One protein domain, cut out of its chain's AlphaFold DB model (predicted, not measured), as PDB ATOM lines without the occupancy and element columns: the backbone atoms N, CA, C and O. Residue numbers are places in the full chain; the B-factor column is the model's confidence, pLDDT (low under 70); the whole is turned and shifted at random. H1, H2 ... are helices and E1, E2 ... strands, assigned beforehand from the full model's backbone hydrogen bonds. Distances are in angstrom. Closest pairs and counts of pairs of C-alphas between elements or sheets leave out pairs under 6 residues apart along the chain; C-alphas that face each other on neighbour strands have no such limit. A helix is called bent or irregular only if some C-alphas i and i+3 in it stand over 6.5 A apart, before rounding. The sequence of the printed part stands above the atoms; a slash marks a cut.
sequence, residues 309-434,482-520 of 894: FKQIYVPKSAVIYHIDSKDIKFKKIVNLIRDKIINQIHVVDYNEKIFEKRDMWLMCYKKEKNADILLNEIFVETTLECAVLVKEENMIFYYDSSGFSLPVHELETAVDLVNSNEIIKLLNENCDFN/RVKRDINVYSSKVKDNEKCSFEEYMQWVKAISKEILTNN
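Overview. This is residues 309 to 434 and 482 to 520 of the 894 residues of the protein "Helicase ATP-binding domain-containing protein" of Clostridium botulinum (UniProt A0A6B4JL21). One twisted, curled sheet forms the core, with H1 packed on the meander E2, E3, E4 and E5, and H4 cradled on the other side of E4 and E5, where bent E1 and E9 curl round it. H3 sits near H4's end, small H2 grazes the sheet, and the E3-E4 hairpin makes one end of the longest axis. The 165 printed residues hold four named helices and nine named strands, ordered E1 H1 E2 E3 E4 E5 H2 E6 H3 E7 E8 E9 H4. The class is mixed; the branched sheet's neighbours are antiparallel. The whole is compact, with a radius of gyration of the C-alphas of 16.9 A and spans of 55 by 40 by 31 A.

Along the chain. Find C-alpha 313 at (312.262, 403.689, 336.734), where E1 begins; it runs 26.4 A to residue 323, bending by 63 degrees at 316. H1 is 330 to 344, 21.2 A; E2 347 to 355, 22.4 A; E3 360 to 370, 32.1 A; E4 380 to 392, 38.3 A; E5 395 to 400. Then come H2, 408 to 411; E6, 415 to 417; H3, 420 to 426; E7, 432 to 434; and E8, 484 to 488. E9, 493 to 501, bends by 85 degrees at 497; H4, 502 to 516, ends at C-alpha (294.405, 387.070, 334.068).

Arrangement. Start at E1: E5 lies on one side, with N 319 and O 398 2.8 A apart, and E9 and E6 on the other, with N 316 and O 498 at 3.0 A and N 322 and O 416 at 2.7 A. E2, E3, E4 and E5 make a meander, each strand the antiparallel neighbour of the one before; see N 353 and O 362, 2.8 A, N 363 and O 387, 2.9 A, and N 390 and O 397, 2.9 A. E8 and E9 form a hairpin, N 486 and O 495 being 2.8 A apart. H1 and H4 are on the sheet, which curls round each; their closest C-alphas to E4 are Val 334 to Leu 389, 7.6 A, and Lys 510 to Glu 392, 6.9 A. H1 and H4 are apart. H2 only grazes the sheet. H3 is over E9 at a height over the sheet of 8.6 A, and touches residues 512 to 516 of H4 alone, closest C-alphas Lys 425 and Ile 516, 5.7 A, at a steep tilt of 62 degrees, opposite ways. E7 pairs with no named strand but is near E8. Every O i to N i+4 pair is within hydrogen-bond range in H1, 9 of 11 in H4, and 1 of 3 in H3, with 2 of 4 O i to N i+3 pairs; H2 is too short for an i+4 pair.

Size, cuts and confidence. The C-alphas of Asn 376 and Asn 519 are the two farthest apart, 56.6 A. Residues 435 to 481 are not printed, and C-alphas 434 and 482 are 13.0 A apart across the cut. Of the links that are printed whole, none is long. The model's pLDDT is under 70 at residues 325 to 327 and 412 to 413.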
ATOM      1  N   PHE A 309     310.400 408.724 344.361       89.69
ATOM      2  CA  PHE A 309     309.576 407.842 343.529       89.69
ATOM      3  C   PHE A 309     309.285 408.385 342.119       89.69
ATOM      4  O   PHE A 309     308.973 407.608 341.224       89.69
ATOM      5  N   LYS A 310     309.411 409.702 341.895       90.50
ATOM      6  CA  LYS A 310     309.280 410.328 340.565       90.50
ATOM      7  C   LYS A 310     310.566 410.261 339.734       90.50
ATOM      8  O   LYS A 310     310.548 410.593 338.556       90.50
ATOM      9  N   GLN A 311     311.684 409.889 340.355       88.50
ATOM     10  CA  GLN A 311     313.027 409.904 339.762       88.50
ATOM     11  C   GLN A 311     313.552 408.495 339.454       88.50
ATOM     12  O   GLN A 311     314.666 408.357 338.954       88.50
ATOM     13  N   ILE A 312     312.768 407.456 339.755       88.94
ATOM     14  CA  ILE A 312     313.136 406.054 339.552       88.94
ATOM     15  C   ILE A 312     312.258 405.397 338.496       88.94
ATOM     16  O   ILE A 312     311.045 405.595 338.436       88.94
ATOM     17  N   TYR A 313     312.914 404.583 337.674       91.69
ATOM     18  CA  TYR A 313     312.262 403.689 336.734       91.69
ATOM     19  C   TYR A 313     312.106 402.311 337.361       91.69
ATOM     20  O   TYR A 313     313.074 401.753 337.879       91.69
ATOM     21  N   VAL A 314     310.913 401.742 337.240       93.00
ATOM     22  CA  VAL A 314     310.594 400.390 337.688       93.00
ATOM     23  C   VAL A 314     310.497 399.477 336.462       93.00
ATOM     24  O   VAL A 314     309.799 399.814 335.497       93.00
ATOM     25  N   PRO A 315     311.202 398.334 336.443       94.62
ATOM     26  CA  PRO A 315     310.998 397.312 335.421       94.62
ATOM     27  C   PRO A 315     309.561 396.797 335.459       94.62
ATOM     28  O   PRO A 315     309.056 396.513 336.541       94.62
ATOM     29  N   LYS A 316     308.912 396.628 334.303       96.06
ATOM     30  CA  LYS A 316     307.578 396.007 334.211       96.06
ATOM     31  C   LYS A 316     307.669 394.504 334.499       96.06
ATOM     32  O   LYS A 316     307.591 393.679 333.599       96.06
ATOM     33  N   SER A 317     307.922 394.139 335.750       96.94
ATOM     34  CA  SER A 317     308.025 392.759 336.211       96.94
ATOM     35  C   SER A 317     307.373 392.609 337.574       96.94
ATOM     36  O   SER A 317     307.411 393.547 338.365       96.94
ATOM     37  N   ALA A 318     306.772 391.450 337.832       97.06
ATOM     38  CA  ALA A 318     306.205 391.087 339.124       97.06
ATOM     39  C   ALA A 318     306.015 389.571 339.223       97.06
ATOM     40  O   ALA A 318     305.755 388.908 338.219       97.06
ATOM     41  N   VAL A 319     306.095 389.044 340.440       95.38
ATOM     42  CA  VAL A 319     305.488 387.773 340.833       95.38
ATOM     43  C   VAL A 319     304.075 388.050 341.335       95.38
ATOM     44  O   VAL A 319     303.867 389.000 342.096       95.38
ATOM     45  N   ILE A 320     303.112 387.245 340.892       95.19
ATOM     46  CA  ILE A 320     301.690 387.463 341.161       95.19
ATOM     47  C   ILE A 320     301.172 386.415 342.141       95.19
ATOM     48  O   ILE A 320     301.322 385.207 341.930       95.19
ATOM     49  N   TYR A 321     300.502 386.887 343.187       91.38
ATOM     50  CA  TYR A 321     299.871 386.049 344.195       91.38
ATOM     51  C   TYR A 321     298.394 386.412 344.350       91.38
ATOM     52  O   TYR A 321     298.040 387.587 344.305       91.38
ATOM     53  N   HIS A 322     297.543 385.424 344.598       88.25
ATOM     54  CA  HIS A 322     296.218 385.624 345.177       88.25
ATOM     55  C   HIS A 322     296.343 385.996 346.648       88.25
ATOM     56  O   HIS A 322     297.182 385.448 347.360       88.25
ATOM     57  N   ILE A 323     295.464 386.878 347.115       87.62
ATOM     58  CA  ILE A 323     295.341 387.250 348.523       87.62
ATOM     59  C   ILE A 323     293.898 387.067 348.994       87.62
ATOM     60  O   ILE A 323     292.961 387.543 348.350       87.62
ATOM     61  N   ASP A 324     293.705 386.410 350.139       81.12
ATOM     62  CA  ASP A 324     292.427 386.482 350.850       81.12
ATOM     63  C   ASP A 324     292.359 387.797 351.633       81.12
ATOM     64  O   ASP A 324     292.926 387.963 352.716       81.12
ATOM     65  N   SER A 325     291.714 388.795 351.028       65.62
ATOM     66  CA  SER A 325     291.687 390.166 351.544       65.62
ATOM     67  C   SER A 325     290.978 390.313 352.898       65.62
ATOM     68  O   SER A 325     291.112 391.366 353.528       65.62
ATOM     69  N   LYS A 326     290.262 389.280 353.366       67.31
ATOM     70  CA  LYS A 326     289.639 389.248 354.697       67.31
ATOM     71  C   LYS A 326     290.645 388.971 355.816       67.31
ATOM     72  O   LYS A 326     290.424 389.437 356.933       67.31
ATOM     73  N   ASP A 327     291.754 388.305 355.507       63.31
ATOM     74  CA  ASP A 327     292.639 387.732 356.524       63.31
ATOM     75  C   ASP A 327     293.875 388.598 356.813       63.31
ATOM     76  O   ASP A 327     294.417 388.561 357.921       63.31
ATOM     77  N   ILE A 328     294.322 389.439 355.866       78.88
ATOM     78  CA  ILE A 328     295.542 390.250 356.033       78.88
ATOM     79  C   ILE A 328     295.409 391.677 355.470       78.88
ATOM     80  O   ILE A 328     295.068 391.909 354.311       78.88
ATOM     81  N   LYS A 329     295.783 392.671 356.292       86.00
ATOM     82  CA  LYS A 329     295.896 394.086 355.884       86.00
ATOM     83  C   LYS A 329     297.159 394.324 355.049       86.00
ATOM     84  O   LYS A 329     298.241 393.912 355.459       86.00
ATOM     85  N   PHE A 330     297.057 395.119 353.978       88.94
ATOM     86  CA  PHE A 330     298.182 395.486 353.095       88.94
ATOM     87  C   PHE A 330     299.424 395.975 353.863       88.94
ATOM     88  O   PHE A 330     300.534 395.501 353.645       88.94
ATOM     89  N   LYS A 331     299.225 396.844 354.862       89.88
ATOM     90  CA  LYS A 331     300.302 397.378 355.715       89.88
ATOM     91  C   LYS A 331     301.060 396.303 356.508       89.88
ATOM     92  O   LYS A 331     302.251 396.467 356.746       89.88
ATOM     93  N   LYS A 332     300.397 395.204 356.899       88.81
ATOM     94  CA  LYS A 332     301.047 394.071 357.587       88.81
ATOM     95  C   LYS A 332     302.031 393.372 356.644       88.81
ATOM     96  O   LYS A 332     303.142 393.075 357.062       88.81
ATOM     97  N   ILE A 333     301.647 393.186 355.378       90.44
ATOM     98  CA  ILE A 333     302.498 392.581 354.340       90.44
ATOM     99  C   ILE A 333     303.708 393.471 354.064       90.44
ATOM    100  O   ILE A 333     304.836 392.995 354.093       90.44
ATOM    101  N   VAL A 334     303.478 394.772 353.866       93.94
ATOM    102  CA  VAL A 334     304.555 395.747 353.643       93.94
ATOM    103  C   VAL A 334     305.566 395.730 354.792       93.94
ATOM    104  O   VAL A 334     306.766 395.681 354.540       93.94
ATOM    105  N   ASN A 335     305.100 395.732 356.046       92.94
ATOM    106  CA  ASN A 335     305.992 395.681 357.204       92.94
ATOM    107  C   ASN A 335     306.823 394.397 357.236       92.94
ATOM    108  O   ASN A 335     308.033 394.476 357.398       92.94
ATOM    109  N   LEU A 336     306.191 393.245 356.999       90.62
ATOM    110  CA  LEU A 336     306.886 391.963 356.948       90.62
ATOM    111  C   LEU A 336     307.996 391.956 355.887       90.62
ATOM    112  O   LEU A 336     309.127 391.583 356.187       90.62
ATOM    113  N   ILE A 337     307.688 392.391 354.658       91.19
ATOM    114  CA  ILE A 337     308.670 392.434 353.564       91.19
ATOM    115  C   ILE A 337     309.811 393.385 353.917       91.19
ATOM    116  O   ILE A 337     310.974 393.008 353.796       91.19
ATOM    117  N   ARG A 338     309.493 394.603 354.370       93.62
ATOM    118  CA  ARG A 338     310.499 395.606 354.733       93.62
ATOM    119  C   ARG A 338     311.454 395.072 355.793       93.62
ATOM    120  O   ARG A 338     312.664 395.145 355.605       93.62
ATOM    121  N   ASP A 339     310.916 394.531 356.883       90.81
ATOM    122  CA  ASP A 339     311.719 394.040 358.001       90.81
ATOM    123  C   ASP A 339     312.624 392.889 357.546       90.81
ATOM    124  O   ASP A 339     313.775 392.798 357.966       90.81
ATOM    125  N   LYS A 340     312.150 392.029 356.638       87.44
ATOM    126  CA  LYS A 340     312.970 390.951 356.073       87.44
ATOM    127  C   LYS A 340     314.060 391.464 355.147       87.44
ATOM    128  O   LYS A 340     315.198 391.046 355.314       87.44
ATOM    129  N   ILE A 341     313.748 392.390 354.239       88.31
ATOM    130  CA  ILE A 341     314.750 393.004 353.361       88.31
ATOM    131  C   ILE A 341     315.851 393.648 354.207       88.31
ATOM    132  O   ILE A 341     317.019 393.359 353.993       88.31
ATOM    133  N   ILE A 342     315.499 394.444 355.221       89.12
ATOM    134  CA  ILE A 342     316.482 395.128 356.078       89.12
ATOM    135  C   ILE A 342     317.354 394.141 356.867       89.12
ATOM    136  O   ILE A 342     318.540 394.395 357.054       89.12
ATOM    137  N   ASN A 343     316.780 393.037 357.354       83.69
ATOM    138  CA  ASN A 343     317.496 392.099 358.222       83.69
ATOM    139  C   ASN A 343     318.259 391.000 357.465       83.69
ATOM    140  O   ASN A 343     319.210 390.446 358.009       83.69
ATOM    141  N   GLN A 344     317.817 390.631 356.262       75.69
ATOM    142  CA  GLN A 344     318.384 389.518 355.487       75.69
ATOM    143  C   GLN A 344     319.277 389.990 354.343       75.69
ATOM    144  O   GLN A 344     320.150 389.246 353.902       75.69
ATOM    145  N   ILE A 345     319.074 391.214 353.865       75.75
ATOM    146  CA  ILE A 345     319.935 391.856 352.879       75.75
ATOM    147  C   ILE A 345     320.721 392.916 353.641       75.75
ATOM    148  O   ILE A 345     320.150 393.642 354.447       75.75
ATOM    149  N   HIS A 346     322.032 393.008 353.415       80.88
ATOM    150  CA  HIS A 346     322.886 394.034 354.019       80.88
ATOM    151  C   HIS A 346     322.519 395.434 353.486       80.88
ATOM    152  O   HIS A 346     323.199 396.003 352.629       80.88
ATOM    153  N   VAL A 347     321.389 395.964 353.960       88.19
ATOM    154  CA  VAL A 347     320.842 397.269 353.605       88.19
ATOM    155  C   VAL A 347     321.470 398.327 354.495       88.19
ATOM    156  O   VAL A 347     321.293 398.321 355.711       88.19
ATOM    157  N   VAL A 348     322.175 399.268 353.876       90.56
ATOM    158  CA  VAL A 348     322.872 400.344 354.600       90.56
ATOM    159  C   VAL A 348     322.004 401.585 354.747       90.56
ATOM    160  O   VAL A 348     322.105 402.318 355.726       90.56
ATOM    161  N   ASP A 349     321.155 401.839 353.757       93.12
ATOM    162  CA  ASP A 349     320.341 403.044 353.679       93.12
ATOM    163  C   ASP A 349     319.118 402.776 352.800       93.12
ATOM    164  O   ASP A 349     319.216 402.052 351.806       93.12
ATOM    165  N   TYR A 350     317.966 403.339 353.147       94.50
ATOM    166  CA  TYR A 350     316.734 403.154 352.385       94.50
ATOM    167  C   TYR A 350     315.786 404.342 352.526       94.50
ATOM    168  O   TYR A 350     315.820 405.105 353.491       94.50
ATOM    169  N   ASN A 351     314.889 404.473 351.556       96.00
ATOM    170  CA  ASN A 351     313.713 405.320 351.659       96.00
ATOM    171  C   ASN A 351     312.517 404.596 351.049       96.00
ATOM    172  O   ASN A 351     312.655 403.790 350.126       96.00
ATOM    173  N   GLU A 352     311.328 404.879 351.559       95.19
ATOM    174  CA  GLU A 352     310.111 404.228 351.108       95.19
ATOM    175  C   GLU A 352     308.934 405.188 350.986       95.19
ATOM    176  O   GLU A 352     308.865 406.254 351.603       95.19
ATOM    177  N   LYS A 353     307.962 404.779 350.178       94.06
ATOM    178  CA  LYS A 353     306.706 405.484 350.006       94.06
ATOM    179  C   LYS A 353     305.557 404.488 349.985       94.06
ATOM    180  O   LYS A 353     305.475 403.636 349.106       94.06
ATOM    181  N   ILE A 354     304.644 404.641 350.942       94.06
ATOM    182  CA  ILE A 354     303.373 403.913 350.987       94.06
ATOM    183  C   ILE A 354     302.268 404.842 350.479       94.06
ATOM    184  O   ILE A 354     302.108 405.965 350.967       94.06
ATOM    185  N   PHE A 355     301.484 404.369 349.517       90.75
ATOM    186  CA  PHE A 355     300.290 405.039 349.013       90.75
ATOM    187  C   PHE A 355     299.052 404.277 349.497       90.75
ATOM    188  O   PHE A 355     298.450 403.520 348.742       90.75
ATOM    189  N   GLU A 356     298.660 404.485 350.761       82.62
ATOM    190  CA  GLU A 356     297.597 403.701 351.423       82.62
ATOM    191  C   GLU A 356     296.256 403.719 350.661       82.62
ATOM    192  O   GLU A 356     295.575 402.709 350.593       82.62
ATOM    193  N   LYS A 357     295.888 404.833 350.008       84.06
ATOM    194  CA  LYS A 357     294.641 404.918 349.216       84.06
ATOM    195  C   LYS A 357     294.643 404.074 347.936       84.06
ATOM    196  O   LYS A 357     293.593 403.916 347.324       84.06
ATOM    197  N   ARG A 358     295.818 403.639 347.480       83.19
ATOM    198  CA  ARG A 358     296.003 402.873 346.242       83.19
ATOM    199  C   ARG A 358     296.534 401.463 346.513       83.19
ATOM    200  O   ARG A 358     296.815 400.771 345.549       83.19
ATOM    201  N   ASP A 359     296.715 401.083 347.784       91.25
ATOM    202  CA  ASP A 359     297.412 399.862 348.207       91.25
ATOM    203  C   ASP A 359     298.706 399.613 347.401       91.25
ATOM    204  O   ASP A 359     298.922 398.558 346.803       91.25
ATOM    205  N   MET A 360     299.576 400.630 347.377       93.38
ATOM    206  CA  MET A 360     300.890 400.548 346.734       93.38
ATOM    207  C   MET A 360     302.011 400.866 347.713       93.38
ATOM    208  O   MET A 360     301.878 401.724 348.593       93.38
ATOM    209  N   TRP A 361     303.153 400.232 347.490       95.94
ATOM    210  CA  TRP A 361     304.384 400.473 348.216       95.94
ATOM    211  C   TRP A 361     305.586 400.402 347.277       95.94
ATOM    212  O   TRP A 361     305.654 399.545 346.397       95.94
ATOM    213  N   LEU A 362     306.517 401.327 347.484       95.56
ATOM    214  CA  LEU A 362     307.808 401.386 346.819       95.56
ATOM    215  C   LEU A 362     308.879 401.642 347.867       95.56
ATOM    216  O   LEU A 362     308.794 402.624 348.607       95.56
ATOM    217  N   MET A 363     309.904 400.806 347.881       95.62
ATOM    218  CA  MET A 363     311.107 400.992 348.679       95.62
ATOM    219  C   MET A 363     312.302 401.042 347.737       95.62
ATOM    220  O   MET A 363     312.411 400.230 346.826       95.62
ATOM    221  N   CYS A 364     313.191 402.004 347.943       95.81
ATOM    222  CA  CYS A 364     314.482 402.073 347.274       95.81
ATOM    223  C   CYS A 364     315.566 401.996 348.346       95.81
ATOM    224  O   CYS A 364     315.441 402.638 349.391       95.81
ATOM    225  N   TYR A 365     316.593 401.182 348.128       94.69
ATOM    226  CA  TYR A 365     317.580 400.886 349.159       94.69
ATOM    227  C   TYR A 365     318.971 400.636 348.582       94.69
ATOM    228  O   TYR A 365     319.123 400.254 347.424       94.69
ATOM    229  N   LYS A 366     319.999 400.893 349.392       94.12
ATOM    230  CA  LYS A 366     321.401 400.612 349.078       94.12
ATOM    231  C   LYS A 366     321.784 399.265 349.671       94.12
ATOM    232  O   LYS A 366     321.754 399.112 350.893       94.12
ATOM    233  N   LYS A 367     322.149 398.320 348.809       90.75
ATOM    234  CA  LYS A 367     322.673 397.004 349.182       90.75
ATOM    235  C   LYS A 367     324.193 397.042 349.092       90.75
ATOM    236  O   LYS A 367     324.727 397.503 348.085       90.75
ATOM    237  N   GLU A 368     324.876 396.550 350.116       89.06
ATOM    238  CA  GLU A 368     326.321 396.315 350.069       89.06
ATOM    239  C   GLU A 368     326.623 394.824 349.943       89.06
ATOM    240  O   GLU A 368     325.995 393.994 350.601       89.06
ATOM    241  N   LYS A 369     327.583 394.480 349.082       84.94
ATOM    242  CA  LYS A 369     328.139 393.128 348.970       84.94
ATOM    243  C   LYS A 369     329.651 393.182 348.793       84.94
ATOM    244  O   LYS A 369     330.174 394.172 348.292       84.94
ATOM    245  N   ASN A 370     330.366 392.140 349.201       84.25
ATOM    246  CA  ASN A 370     331.783 392.021 348.861       84.25
ATOM    247  C   ASN A 370     331.932 391.641 347.379       84.25
ATOM    248  O   ASN A 370     331.071 390.952 346.841       84.25
ATOM    249  N   ALA A 371     333.014 392.056 346.721       84.81
ATOM    250  CA  ALA A 371     333.287 391.635 345.351       84.81
ATOM    251  C   ALA A 371     333.580 390.126 345.284       84.81
ATOM    252  O   ALA A 371     334.532 389.638 345.896       84.81
ATOM    253  N   ASP A 372     332.811 389.408 344.462       78.00
ATOM    254  CA  ASP A 372     332.833 387.937 344.376       78.00
ATOM    255  C   ASP A 372     334.129 387.362 343.757       78.00
ATOM    256  O   ASP A 372     334.360 386.154 343.769       78.00
ATOM    257  N   ILE A 373     335.001 388.220 343.214       80.62
ATOM    258  CA  ILE A 373     336.280 387.840 342.585       80.62
ATOM    259  C   ILE A 373     337.464 387.779 343.566       80.62
ATOM    260  O   ILE A 373     338.581 387.459 343.155       80.62
ATOM    261  N   LEU A 374     337.255 388.142 344.835       77.56
ATOM    262  CA  LEU A 374     338.313 388.249 345.840       77.56
ATOM    263  C   LEU A 374     338.383 386.999 346.718       77.56
ATOM    264  O   LEU A 374     337.365 386.479 347.155       77.56
ATOM    265  N   LEU A 375     339.606 386.535 346.998       75.12
ATOM    266  CA  LEU A 375     339.836 385.350 347.834       75.12
ATOM    267  C   LEU A 375     339.747 385.675 349.332       75.12
ATOM    268  O   LEU A 375     338.909 385.125 350.030       75.12
ATOM    269  N   ASN A 376     340.618 386.569 349.812       84.06
ATOM    270  CA  ASN A 376     340.782 386.893 351.238       84.06
ATOM    271  C   ASN A 376     340.807 388.409 351.499       84.06
ATOM    272  O   ASN A 376     341.281 388.860 352.541       84.06
ATOM    273  N   GLU A 377     340.358 389.205 350.532       87.00
ATOM    274  CA  GLU A 377     340.350 390.663 350.617       87.00
ATOM    275  C   GLU A 377     338.910 391.178 350.628       87.00
ATOM    276  O   GLU A 377     338.017 390.584 350.018       87.00
ATOM    277  N   ILE A 378     338.694 392.294 351.328       88.06
ATOM    278  CA  ILE A 378     337.407 392.983 351.350       88.06
ATOM    279  C   ILE A 378     337.416 394.131 350.338       88.06
ATOM    280  O   ILE A 378     338.272 395.016 350.368       88.06
ATOM    281  N   PHE A 379     336.431 394.130 349.455       89.88
ATOM    282  CA  PHE A 379     336.099 395.221 348.559       89.88
ATOM    283  C   PHE A 379     334.583 395.321 348.485       89.88
ATOM    284  O   PHE A 379     333.922 394.530 347.817       89.88
ATOM    285  N   VAL A 380     334.034 396.290 349.213       88.06
ATOM    286  CA  VAL A 380     332.588 396.485 349.298       88.06
ATOM    287  C   VAL A 380     332.087 397.198 348.043       88.06
ATOM    288  O   VAL A 380     332.501 398.316 347.733       88.06
ATOM    289  N   GLU A 381     331.176 396.546 347.334       89.50
ATOM    290  CA  GLU A 381     330.386 397.096 346.246       89.50
ATOM    291  C   GLU A 381     329.016 397.525 346.775       89.50
ATOM    292  O   GLU A 381     328.342 396.766 347.470       89.50
ATOM    293  N   THR A 382     328.577 398.730 346.413       90.38
ATOM    294  CA  THR A 382     327.241 399.230 346.757       90.38
ATOM    295  C   THR A 382     326.372 399.308 345.504       90.38
ATOM    296  O   THR A 382     326.730 400.000 344.545       90.38
ATOM    297  N   THR A 383     325.206 398.663 345.522       91.62
ATOM    298  CA  THR A 383     324.184 398.757 344.469       91.62
ATOM    299  C   THR A 383     322.939 399.491 344.968       91.62
ATOM    300  O   THR A 383     322.666 399.553 346.169       91.62
ATOM    301  N   LEU A 384     322.199 400.107 344.040       92.94
ATOM    302  CA  LEU A 384     320.909 400.740 344.319       92.94
ATOM    303  C   LEU A 384     319.792 399.826 343.812       92.94
ATOM    304  O   LEU A 384     319.689 399.598 342.607       92.94
ATOM    305  N   GLU A 385     318.957 399.361 344.730       94.06
ATOM    306  CA  GLU A 385     317.888 398.397 344.489       94.06
ATOM    307  C   GLU A 385     316.507 399.016 344.756       94.06
ATOM    308  O   GLU A 385     316.377 400.081 345.376       94.06
ATOM    309  N   CYS A 386     315.451 398.352 344.283       94.88
ATOM    310  CA  CYS A 386     314.074 398.722 344.570       94.88
ATOM    311  C   CYS A 386     313.156 397.507 344.748       94.88
ATOM    312  O   CYS A 386     313.264 396.522 344.017       94.88
ATOM    313  N   ALA A 387     312.213 397.641 345.681       96.00
ATOM    314  CA  ALA A 387     311.117 396.712 345.919       96.00
ATOM    315  C   ALA A 387     309.775 397.416 345.688       96.00
ATOM    316  O   ALA A 387     309.575 398.557 346.116       96.00
ATOM    317  N   VAL A 388     308.850 396.737 345.018       96.44
ATOM    318  CA  VAL A 388     307.516 397.234 344.680       96.44
ATOM    319  C   VAL A 388     306.478 396.203 345.080       96.44
ATOM    320  O   VAL A 388     306.586 395.035 344.715       96.44
ATOM    321  N   LEU A 389     305.448 396.652 345.795       96.25
ATOM    322  CA  LEU A 389     304.259 395.861 346.086       96.25
ATOM    323  C   LEU A 389     303.021 396.652 345.676       96.25
ATOM    324  O   LEU A 389     302.821 397.783 346.122       96.25
ATOM    325  N   VAL A 390     302.174 396.044 344.856       95.50
ATOM    326  CA  VAL A 390     300.882 396.603 344.453       95.50
ATOM    327  C   VAL A 390     299.807 395.569 344.727       95.50
ATOM    328  O   VAL A 390     299.948 394.419 344.322       95.50
ATOM    329  N   LYS A 391     298.730 395.967 345.397       93.06
ATOM    330  CA  LYS A 391     297.521 395.152 345.498       93.06
ATOM    331  C   LYS A 391     296.486 395.676 344.510       93.06
ATOM    332  O   LYS A 391     296.138 396.851 344.550       93.06
ATOM    333  N   GLU A 392     295.978 394.793 343.664       92.19
ATOM    334  CA  GLU A 392     294.890 395.085 342.731       92.19
ATOM    335  C   GLU A 392     293.858 393.959 342.852       92.19
ATOM    336  O   GLU A 392     294.181 392.783 342.690       92.19
ATOM    337  N   GLU A 393     292.617 394.319 343.183       85.38
ATOM    338  CA  GLU A 393     291.539 393.369 343.492       85.38
ATOM    339  C   GLU A 393     291.933 392.340 344.580       85.38
ATOM    340  O   GLU A 393     292.282 392.719 345.703       85.38
ATOM    341  N   ASN A 394     291.862 391.042 344.262       88.50
ATOM    342  CA  ASN A 394     292.250 389.928 345.133       88.50
ATOM    343  C   ASN A 394     293.649 389.386 344.794       88.50
ATOM    344  O   ASN A 394     293.954 388.236 345.105       88.50
ATOM    345  N   MET A 395     294.500 390.200 344.162       92.50
ATOM    346  CA  MET A 395     295.871 389.837 343.818       92.50
ATOM    347  C   MET A 395     296.881 390.846 344.367       92.50
ATOM    348  O   MET A 395     296.592 392.034 344.530       92.50
ATOM    349  N   ILE A 396     298.093 390.368 344.631       94.12
ATOM    350  CA  ILE A 396     299.265 391.197 344.901       94.12
ATOM    351  C   ILE A 396     300.350 390.919 343.863       94.12
ATOM    352  O   ILE A 396     300.602 389.780 343.475       94.12
ATOM    353  N   PHE A 397     300.998 391.991 343.435       96.50
ATOM    354  CA  PHE A 397     302.090 392.016 342.478       96.50
ATOM    355  C   PHE A 397     303.326 392.475 343.227       96.50
ATOM    356  O   PHE A 397     303.348 393.590 343.755       96.50
ATOM    357  N   TYR A 398     304.329 391.608 343.303       96.44
ATOM    358  CA  TYR A 398     305.547 391.870 344.050       96.44
ATOM    359  C   TYR A 398     306.779 391.764 343.158       96.44
ATOM    360  O   TYR A 398     306.950 390.797 342.415       96.44
ATOM    361  N   TYR A 399     307.650 392.758 343.237       95.94
ATOM    362  CA  TYR A 399     308.917 392.795 342.527       95.94
ATOM    363  C   TYR A 399     310.006 393.313 343.449       95.94
ATOM    364  O   TYR A 399     309.804 394.309 344.132       95.94
ATOM    365  N   ASP A 400     311.170 392.678 343.415       93.44
ATOM    366  CA  ASP A 400     312.377 393.178 344.053       93.44
ATOM    367  C   ASP A 400     313.564 392.978 343.109       93.44
ATOM    368  O   ASP A 400     313.729 391.909 342.512       93.44
ATOM    369  N   SER A 401     314.366 394.027 342.927       92.06
ATOM    370  CA  SER A 401     315.492 393.996 341.993       92.06
ATOM    371  C   SER A 401     316.695 393.210 342.514       92.06
ATOM    372  O   SER A 401     317.457 392.707 341.689       92.06
ATOM    373  N   SER A 402     316.817 393.019 343.834       85.56
ATOM    374  CA  SER A 402     317.850 392.162 344.428       85.56
ATOM    375  C   SER A 402     317.516 390.668 344.345       85.56
ATOM    376  O   SER A 402     318.378 389.838 344.622       85.56
ATOM    377  N   GLY A 403     316.282 390.331 343.948       83.31
ATOM    378  CA  GLY A 403     315.790 388.959 343.844       83.31
ATOM    379  C   GLY A 403     315.101 388.438 345.105       83.31
ATOM    380  O   GLY A 403     314.777 387.253 345.155       83.31
ATOM    381  N   PHE A 404     314.838 389.289 346.102       84.56
ATOM    382  CA  PHE A 404     314.151 388.876 347.325       84.56
ATOM    383  C   PHE A 404     312.731 388.385 347.020       84.56
ATOM    384  O   PHE A 404     311.942 389.112 346.416       84.56
ATOM    385  N   SER A 405     312.383 387.171 347.449       83.81
ATOM    386  CA  SER A 405     311.052 386.591 347.252       83.81
ATOM    387  C   SER A 405     310.100 386.940 348.399       83.81
ATOM    388  O   SER A 405     310.512 387.230 349.522       83.81
ATOM    389  N   LEU A 406     308.792 386.936 348.127       84.25
ATOM    390  CA  LEU A 406     307.794 387.177 349.167       84.25
ATOM    391  C   LEU A 406     307.834 386.024 350.196       84.25
ATOM    392  O   LEU A 406     307.709 384.867 349.788       84.25
ATOM    393  N   PRO A 407     307.945 386.284 351.516       79.81
ATOM    394  CA  PRO A 407     307.991 385.238 352.543       79.81
ATOM    395  C   PRO A 407     306.595 384.643 352.807       79.81
ATOM    396  O   PRO A 407     305.995 384.840 353.861       79.81
ATOM    397  N   VAL A 408     306.060 383.899 351.834       76.25
ATOM    398  CA  VAL A 408     304.679 383.372 351.839       76.25
ATOM    399  C   VAL A 408     304.381 382.487 353.058       76.25
ATOM    400  O   VAL A 408     303.267 382.497 353.574       76.25
ATOM    401  N   HIS A 409     305.372 381.749 353.559       71.19
ATOM    402  CA  HIS A 409     305.209 380.849 354.706       71.19
ATOM    403  C   HIS A 409     304.848 381.576 356.015       71.19
ATOM    404  O   HIS A 409     304.160 380.996 356.850       71.19
ATOM    405  N   GLU A 410     305.248 382.841 356.173       75.81
ATOM    406  CA  GLU A 410     304.921 383.679 357.342       75.81
ATOM    407  C   GLU A 410     303.565 384.387 357.203       75.81
ATOM    408  O   GLU A 410     303.087 385.026 358.139       75.81
ATOM    409  N   LEU A 411     302.918 384.266 356.041       76.25
ATOM    410  CA  LEU A 411     301.603 384.843 355.766       76.25
ATOM    411  C   LEU A 411     300.457 383.850 356.024       76.25
ATOM    412  O   LEU A 411     299.354 384.066 355.531       76.25
ATOM    413  N   GLU A 412     300.709 382.785 356.799       62.97
ATOM    414  CA  GLU A 412     299.700 381.883 357.391       62.97
ATOM    415  C   GLU A 412     298.594 381.442 356.409       62.97
ATOM    416  O   GLU A 412     297.425 381.375 356.767       62.97
ATOM    417  N   THR A 413     298.961 381.127 355.159       65.69
ATOM    418  CA  THR A 413     298.066 380.704 354.053       65.69
ATOM    419  C   THR A 413     297.158 381.775 353.435       65.69
ATOM    420  O   THR A 413     296.405 381.476 352.517       65.69
ATOM    421  N   ALA A 414     297.251 383.041 353.842       74.94
ATOM    422  CA  ALA A 414     296.441 384.109 353.247       74.94
ATOM    423  C   ALA A 414     296.886 384.511 351.826       74.94
ATOM    424  O   ALA A 414     296.178 385.262 351.149       74.94
ATOM    425  N   VAL A 415     298.070 384.066 351.392       80.81
ATOM    426  CA  VAL A 415     298.688 384.423 350.112       80.81
ATOM    427  C   VAL A 415     299.201 383.172 349.409       80.81
ATOM    428  O   VAL A 415     299.912 382.384 350.022       80.81
ATOM    429  N   ASP A 416     298.920 383.037 348.112       78.81
ATOM    430  CA  ASP A 416     299.447 381.953 347.273       78.81
ATOM    431  C   ASP A 416     299.717 382.417 345.859       78.81
ATOM    432  O   ASP A 416     299.044 383.307 345.355       78.81
ATOM    433  N   LEU A 417     300.658 381.765 345.183       85.00
ATOM    434  CA  LEU A 417     300.918 382.020 343.772       85.00
ATOM    435  C   LEU A 417     299.643 381.836 342.937       85.00
ATOM    436  O   LEU A 417     298.895 380.869 343.116       85.00
ATOM    437  N   VAL A 418     299.428 382.757 341.996       86.62
ATOM    438  CA  VAL A 418     298.441 382.580 340.921       86.62
ATOM    439  C   VAL A 418     298.736 381.265 340.208       86.62
ATOM    440  O   VAL A 418     299.899 380.956 339.961       86.62
ATOM    441  N   ASN A 419     297.722 380.456 339.907       79.62
ATOM    442  CA  ASN A 419     297.993 379.125 339.370       79.62
ATOM    443  C   ASN A 419     298.435 379.180 337.895       79.62
ATOM    444  O   ASN A 419     298.221 380.160 337.177       79.62
ATOM    445  N   SER A 420     299.031 378.091 337.417       81.62
ATOM    446  CA  SER A 420     299.572 378.022 336.058       81.62
ATOM    447  C   SER A 420     298.503 378.171 334.959       81.62
ATOM    448  O   SER A 420     298.796 378.722 333.902       81.62
ATOM    449  N   ASN A 421     297.249 377.768 335.203       81.00
ATOM    450  CA  ASN A 421     296.151 377.964 334.243       81.00
ATOM    451  C   ASN A 421     295.709 379.430 334.139       81.00
ATOM    452  O   ASN A 421     295.126 379.824 333.135       81.00
ATOM    453  N   GLU A 422     295.954 380.233 335.172       87.12
ATOM    454  CA  GLU A 422     295.648 381.661 335.200       87.12
ATOM    455  C   GLU A 422     296.763 382.491 334.550       87.12
ATOM    456  O   GLU A 422     296.474 383.346 333.716       87.12
ATOM    457  N   ILE A 423     298.036 382.211 334.863       89.56
ATOM    458  CA  ILE A 423     299.176 382.979 334.326       89.56
ATOM    459  C   ILE A 423     299.334 382.801 332.807       89.56
ATOM    460  O   ILE A 423     299.682 383.748 332.104       89.56
ATOM    461  N   ILE A 424     299.022 381.612 332.276       89.38
ATOM    462  CA  ILE A 424     299.093 381.315 330.836       89.38
ATOM    463  C   ILE A 424     298.083 382.151 330.027       89.38
ATOM    464  O   ILE A 424     298.304 382.401 328.846       89.38
ATOM    465  N   LYS A 425     297.011 382.667 330.645       89.94
ATOM    466  CA  LYS A 425     296.008 383.511 329.964       89.94
ATOM    467  C   LYS A 425     296.568 384.835 329.444       89.94
ATOM    468  O   LYS A 425     295.996 385.418 328.525       89.94
ATOM    469  N   LEU A 426     297.702 385.275 329.997       91.56
ATOM    470  CA  LEU A 426     298.485 386.416 329.511       91.56
ATOM    471  C   LEU A 426     299.106 386.178 328.121       91.56
ATOM    472  O   LEU A 426     299.703 387.093 327.554       91.56
ATOM    473  N   LEU A 427     298.997 384.953 327.597       90.50
ATOM    474  CA  LEU A 427     299.481 384.507 326.295       90.50
ATOM    475  C   LEU A 427     298.302 384.019 325.449       90.50
ATOM    476  O   LEU A 427     298.078 382.818 325.299       90.50
ATOM    477  N   ASN A 428     297.520 384.949 324.903       85.38
ATOM    478  CA  ASN A 428     296.391 384.627 324.025       85.38
ATOM    479  C   ASN A 428     296.843 383.991 322.683       85.38
ATOM    480  O   ASN A 428     298.033 383.895 322.393       85.38
ATOM    481  N   GLU A 429     295.889 383.558 321.852       83.56
ATOM    482  CA  GLU A 429     296.152 382.917 320.543       83.56
ATOM    483  C   GLU A 429     296.874 383.819 319.525       83.56
ATOM    484  O   GLU A 429     297.480 383.321 318.581       83.56
ATOM    485  N   ASN A 430     296.840 385.144 319.707       83.75
ATOM    486  CA  ASN A 430     297.486 386.099 318.799       83.75
ATOM    487  C   ASN A 430     298.967 386.332 319.138       83.75
ATOM    488  O   ASN A 430     299.641 387.088 318.439       83.75
ATOM    489  N   CYS A 431     299.466 385.737 320.223       87.38
ATOM    490  CA  CYS A 431     300.844 385.910 320.658       87.38
ATOM    491  C   CYS A 431     301.809 385.084 319.800       87.38
ATOM    492  O   CYS A 431     301.571 383.905 319.535       87.38
ATOM    493  N   ASP A 432     302.951 385.677 319.452       89.50
ATOM    494  CA  ASP A 432     304.030 384.983 318.749       89.50
ATOM    495  C   ASP A 432     305.084 384.462 319.721       89.50
ATOM    496  O   ASP A 432     305.794 385.250 320.345       89.50
ATOM    497  N   PHE A 433     305.212 383.138 319.849       91.00
ATOM    498  CA  PHE A 433     306.139 382.526 320.801       91.00
ATOM    499  C   PHE A 433     307.547 382.452 320.221       91.00
ATOM    500  O   PHE A 433     307.800 381.777 319.218       91.00
ATOM    501  N   ASN A 434     308.481 383.128 320.891       90.62
ATOM    502  CA  ASN A 434     309.881 383.190 320.490       90.62
ATOM    503  C   ASN A 434     310.756 382.160 321.190       90.62
ATOM    504  O   ASN A 434     311.745 381.697 320.624       90.62
ATOM    505  N   ARG A 482     305.235 395.155 319.376       70.25
ATOM    506  CA  ARG A 482     306.462 395.686 320.001       70.25
ATOM    507  C   ARG A 482     306.772 395.203 321.424       70.25
ATOM    508  O   ARG A 482     307.901 395.408 321.861       70.25
ATOM    509  N   VAL A 483     305.836 394.577 322.144       85.25
ATOM    510  CA  VAL A 483     306.056 394.205 323.555       85.25
ATOM    511  C   VAL A 483     306.468 392.743 323.663       85.25
ATOM    512  O   VAL A 483     305.666 391.839 323.419       85.25
ATOM    513  N   LYS A 484     307.721 392.526 324.076       92.31
ATOM    514  CA  LYS A 484     308.253 391.204 324.413       92.31
ATOM    515  C   LYS A 484     307.971 390.885 325.881       92.31
ATOM    516  O   LYS A 484     308.581 391.500 326.765       92.31
ATOM    517  N   ARG A 485     307.093 389.910 326.113       94.88
ATOM    518  CA  ARG A 485     306.672 389.416 327.426       94.88
ATOM    519  C   ARG A 485     307.310 388.068 327.729       94.88
ATOM    520  O   ARG A 485     307.196 387.131 326.945       94.88
ATOM    521  N   ASP A 486     307.921 387.968 328.899       95.81
ATOM    522  CA  ASP A 486     308.450 386.738 329.471       95.81
ATOM    523  C   ASP A 486     307.579 386.327 330.666       95.81
ATOM    524  O   ASP A 486     307.352 387.116 331.585       95.81
ATOM    525  N   ILE A 487     307.098 385.086 330.668       94.88
ATOM    526  CA  ILE A 487     306.318 384.501 331.760       94.88
ATOM    527  C   ILE A 487     307.033 383.264 332.275       94.88
ATOM    528  O   ILE A 487     307.464 382.416 331.497       94.88
ATOM    529  N   ASN A 488     307.121 383.143 333.596       92.56
ATOM    530  CA  ASN A 488     307.434 381.893 334.263       92.56
ATOM    531  C   ASN A 488     306.156 381.333 334.899       92.56
ATOM    532  O   ASN A 488     305.546 381.961 335.762       92.56
ATOM    533  N   VAL A 489     305.767 380.146 334.446       88.00
ATOM    534  CA  VAL A 489     304.481 379.500 334.728       88.00
ATOM    535  C   VAL A 489     304.403 378.942 336.157       88.00
ATOM    536  O   VAL A 489     303.307 378.810 336.699       88.00
ATOM    537  N   TYR A 490     305.546 378.620 336.772       82.31
ATOM    538  CA  TYR A 490     305.622 378.018 338.112       82.31
ATOM    539  C   TYR A 490     305.779 379.041 339.225       82.31
ATOM    540  O   TYR A 490     305.120 378.946 340.253       82.31
ATOM    541  N   SER A 491     306.643 380.029 339.011       83.56
ATOM    542  CA  SER A 491     306.825 381.150 339.931       83.56
ATOM    543  C   SER A 491     305.804 382.260 339.705       83.56
ATOM    544  O   SER A 491     305.896 383.278 340.371       83.56
ATOM    545  N   SER A 492     304.876 382.106 338.754       90.50
ATOM    546  CA  SER A 492     303.843 383.096 338.406       90.50
ATOM    547  C   SER A 492     304.415 384.496 338.180       90.50
ATOM    548  O   SER A 492     303.821 385.511 338.548       90.50
ATOM    549  N   LYS A 493     305.615 384.535 337.592       94.12
ATOM    550  CA  LYS A 493     306.355 385.758 337.296       94.12
ATOM    551  C   LYS A 493     306.041 386.208 335.883       94.12
ATOM    552  O   LYS A 493     306.179 385.431 334.945       94.12
ATOM    553  N   VAL A 494     305.706 387.479 335.730       96.50
ATOM    554  CA  VAL A 494     305.573 388.152 334.436       96.50
ATOM    555  C   VAL A 494     306.630 389.246 334.320       96.50
ATOM    556  O   VAL A 494     307.018 389.877 335.311       96.50
ATOM    557  N   LYS A 495     307.133 389.457 333.108       96.50
ATOM    558  CA  LYS A 495     308.066 390.526 332.771       96.50
ATOM    559  C   LYS A 495     307.833 391.000 331.342       96.50
ATOM    560  O   LYS A 495     308.112 390.267 330.404       96.50
ATOM    561  N   ASP A 496     307.440 392.252 331.176       95.12
ATOM    562  CA  ASP A 496     307.562 392.942 329.894       95.12
ATOM    563  C   ASP A 496     308.955 393.592 329.864       95.12
ATOM    564  O   ASP A 496     309.362 394.233 330.836       95.12
ATOM    565  N   ASN A 497     309.737 393.382 328.798       91.38
ATOM    566  CA  ASN A 497     311.149 393.801 328.704       91.38
ATOM    567  C   ASN A 497     311.335 395.325 328.518       91.38
ATOM    568  O   ASN A 497     312.058 395.790 327.640       91.38
ATOM    569  N   GLU A 498     310.702 396.105 329.388       92.19
ATOM    570  CA  GLU A 498     310.681 397.560 329.414       92.19
ATOM    571  C   GLU A 498     310.784 398.072 330.858       92.19
ATOM    572  O   GLU A 498     310.519 397.365 331.837       92.19
ATOM    573  N   LYS A 499     311.153 399.344 330.993       93.31
ATOM    574  CA  LYS A 499     311.085 400.080 332.255       93.31
ATOM    575  C   LYS A 499     310.082 401.213 332.104       93.31
ATOM    576  O   LYS A 499     309.951 401.772 331.020       93.31
ATOM    577  N   CYS A 500     309.401 401.554 333.185       93.56
ATOM    578  CA  CYS A 500     308.403 402.615 333.201       93.56
ATOM    579  C   CYS A 500     308.524 403.449 334.476       93.56
ATOM    580  O   CYS A 500     309.236 403.076 335.411       93.56
ATOM    581  N   SER A 501     307.881 404.611 334.497       93.38
ATOM    582  CA  SER A 501     307.730 405.381 335.729       93.38
ATOM    583  C   SER A 501     306.890 404.609 336.750       93.38
ATOM    584  O   SER A 501     306.116 403.711 336.408       93.38
ATOM    585  N   PHE A 502     307.000 404.981 338.025       89.94
ATOM    586  CA  PHE A 502     306.210 404.344 339.080       89.94
ATOM    587  C   PHE A 502     304.685 404.477 338.865       89.94
ATOM    588  O   PHE A 502     303.924 403.586 339.235       89.94
ATOM    589  N   GLU A 503     304.222 405.562 338.236       87.75
ATOM    590  CA  GLU A 503     302.797 405.760 337.932       87.75
ATOM    591  C   GLU A 503     302.313 404.863 336.783       87.75
ATOM    592  O   GLU A 503     301.239 404.264 336.873       87.75
ATOM    593  N   GLU A 504     303.118 404.716 335.729       93.31
ATOM    594  CA  GLU A 504     302.836 403.811 334.606       93.31
ATOM    595  C   GLU A 504     302.862 402.339 335.037       93.31
ATOM    596  O   GLU A 504     302.075 401.540 334.528       93.31
ATOM    597  N   TYR A 505     303.700 401.978 336.016       94.69
ATOM    598  CA  TYR A 505     303.745 400.620 336.566       94.69
ATOM    599  C   TYR A 505     302.380 400.179 337.115       94.69
ATOM    600  O   TYR A 505     301.975 399.035 336.922       94.69
ATOM    601  N   MET A 506     301.613 401.093 337.722       90.00
ATOM    602  CA  MET A 506     300.250 400.794 338.178       90.00
ATOM    603  C   MET A 506     299.314 400.469 337.013       90.00
ATOM    604  O   MET A 506     298.506 399.549 337.094       90.00
ATOM    605  N   GLN A 507     299.394 401.241 335.928       93.56
ATOM    606  CA  GLN A 507     298.565 401.004 334.746       93.56
ATOM    607  C   GLN A 507     298.892 399.644 334.126       93.56
ATOM    608  O   GLN A 507     297.985 398.910 333.738       93.56
ATOM    609  N   TRP A 508     300.177 399.288 334.115       95.12
ATOM    610  CA  TRP A 508     300.639 397.972 333.702       95.12
ATOM    611  C   TRP A 508     300.088 396.855 334.605       95.12
ATOM    612  O   TRP A 508     299.477 395.925 334.086       95.12
ATOM    613  N   VAL A 509     300.184 396.975 335.938       96.00
ATOM    614  CA  VAL A 509     299.600 395.998 336.882       96.00
ATOM    615  C   VAL A 509     298.098 395.806 336.640       96.00
ATOM    616  O   VAL A 509     297.618 394.674 336.596       96.00
ATOM    617  N   LYS A 510     297.353 396.894 336.414       94.62
ATOM    618  CA  LYS A 510     295.917 396.830 336.102       94.62
ATOM    619  C   LYS A 510     295.619 396.095 334.800       94.62
ATOM    620  O   LYS A 510     294.658 395.331 334.744       94.62
ATOM    621  N   ALA A 511     296.428 396.317 333.763       93.25
ATOM    622  CA  ALA A 511     296.290 395.610 332.493       93.25
ATOM    623  C   ALA A 511     296.517 394.099 332.675       93.25
ATOM    624  O   ALA A 511     295.655 393.309 332.295       93.25
ATOM    625  N   ILE A 512     297.604 393.709 333.356       94.31
ATOM    626  CA  ILE A 512     297.918 392.302 333.649       94.31
ATOM    627  C   ILE A 512     296.816 391.645 334.491       94.31
ATOM    628  O   ILE A 512     296.356 390.554 334.155       94.31
ATOM    629  N   SER A 513     296.354 392.313 335.554       94.31
ATOM    630  CA  SER A 513     295.255 391.836 336.404       94.31
ATOM    631  C   SER A 513     294.002 391.527 335.575       94.31
ATOM    632  O   SER A 513     293.461 390.422 335.633       94.31
ATOM    633  N   LYS A 514     293.593 392.468 334.714       92.31
ATOM    634  CA  LYS A 514     292.432 392.301 333.835       92.31
ATOM    635  C   LYS A 514     292.600 391.127 332.871       92.31
ATOM    636  O   LYS A 514     291.640 390.391 332.662       92.31
ATOM    637  N   GLU A 515     293.783 390.950 332.282       90.81
ATOM    638  CA  GLU A 515     294.074 389.843 331.364       90.81
ATOM    639  C   GLU A 515     293.977 388.470 332.057       90.81
ATOM    640  O   GLU A 515     293.361 387.559 331.503       90.81
ATOM    641  N   ILE A 516     294.492 388.322 333.283       91.00
ATOM    642  CA  ILE A 516     294.405 387.070 334.068       91.00
ATOM    643  C   ILE A 516     292.949 386.680 334.363       91.00
ATOM    644  O   ILE A 516     292.587 385.497 334.355       91.00
ATOM    645  N   LEU A 517     292.090 387.674 334.587       87.81
ATOM    646  CA  LEU A 517     290.669 387.472 334.877       87.81
ATOM    647  C   LEU A 517     289.830 387.136 333.633       87.81
ATOM    648  O   LEU A 517     288.657 386.787 333.761       87.81
ATOM    649  N   THR A 518     290.404 387.203 332.428       86.31
ATOM    650  CA  THR A 518     289.705 386.789 331.202       86.31
ATOM    651  C   THR A 518     289.544 385.264 331.105       86.31
ATOM    652  O   THR A 518     290.180 384.488 331.822       86.31
ATOM    653  N   ASN A 519     288.704 384.815 330.168       78.38
ATOM    654  CA  ASN A 519     288.574 383.403 329.788       78.38
ATOM    655  C   ASN A 519     289.453 383.041 328.578       78.38
ATOM    656  O   ASN A 519     289.130 382.114 327.838       78.38
ATOM    657  N   ASN A 520     290.542 383.780 328.350       78.69
ATOM    658  CA  ASN A 520     291.457 383.479 327.258       78.69
ATOM    659  C   ASN A 520     292.102 382.108 327.474       78.69
ATOM    660  O   ASN A 520     292.580 381.792 328.559       78.69
TER     661      ASN A 520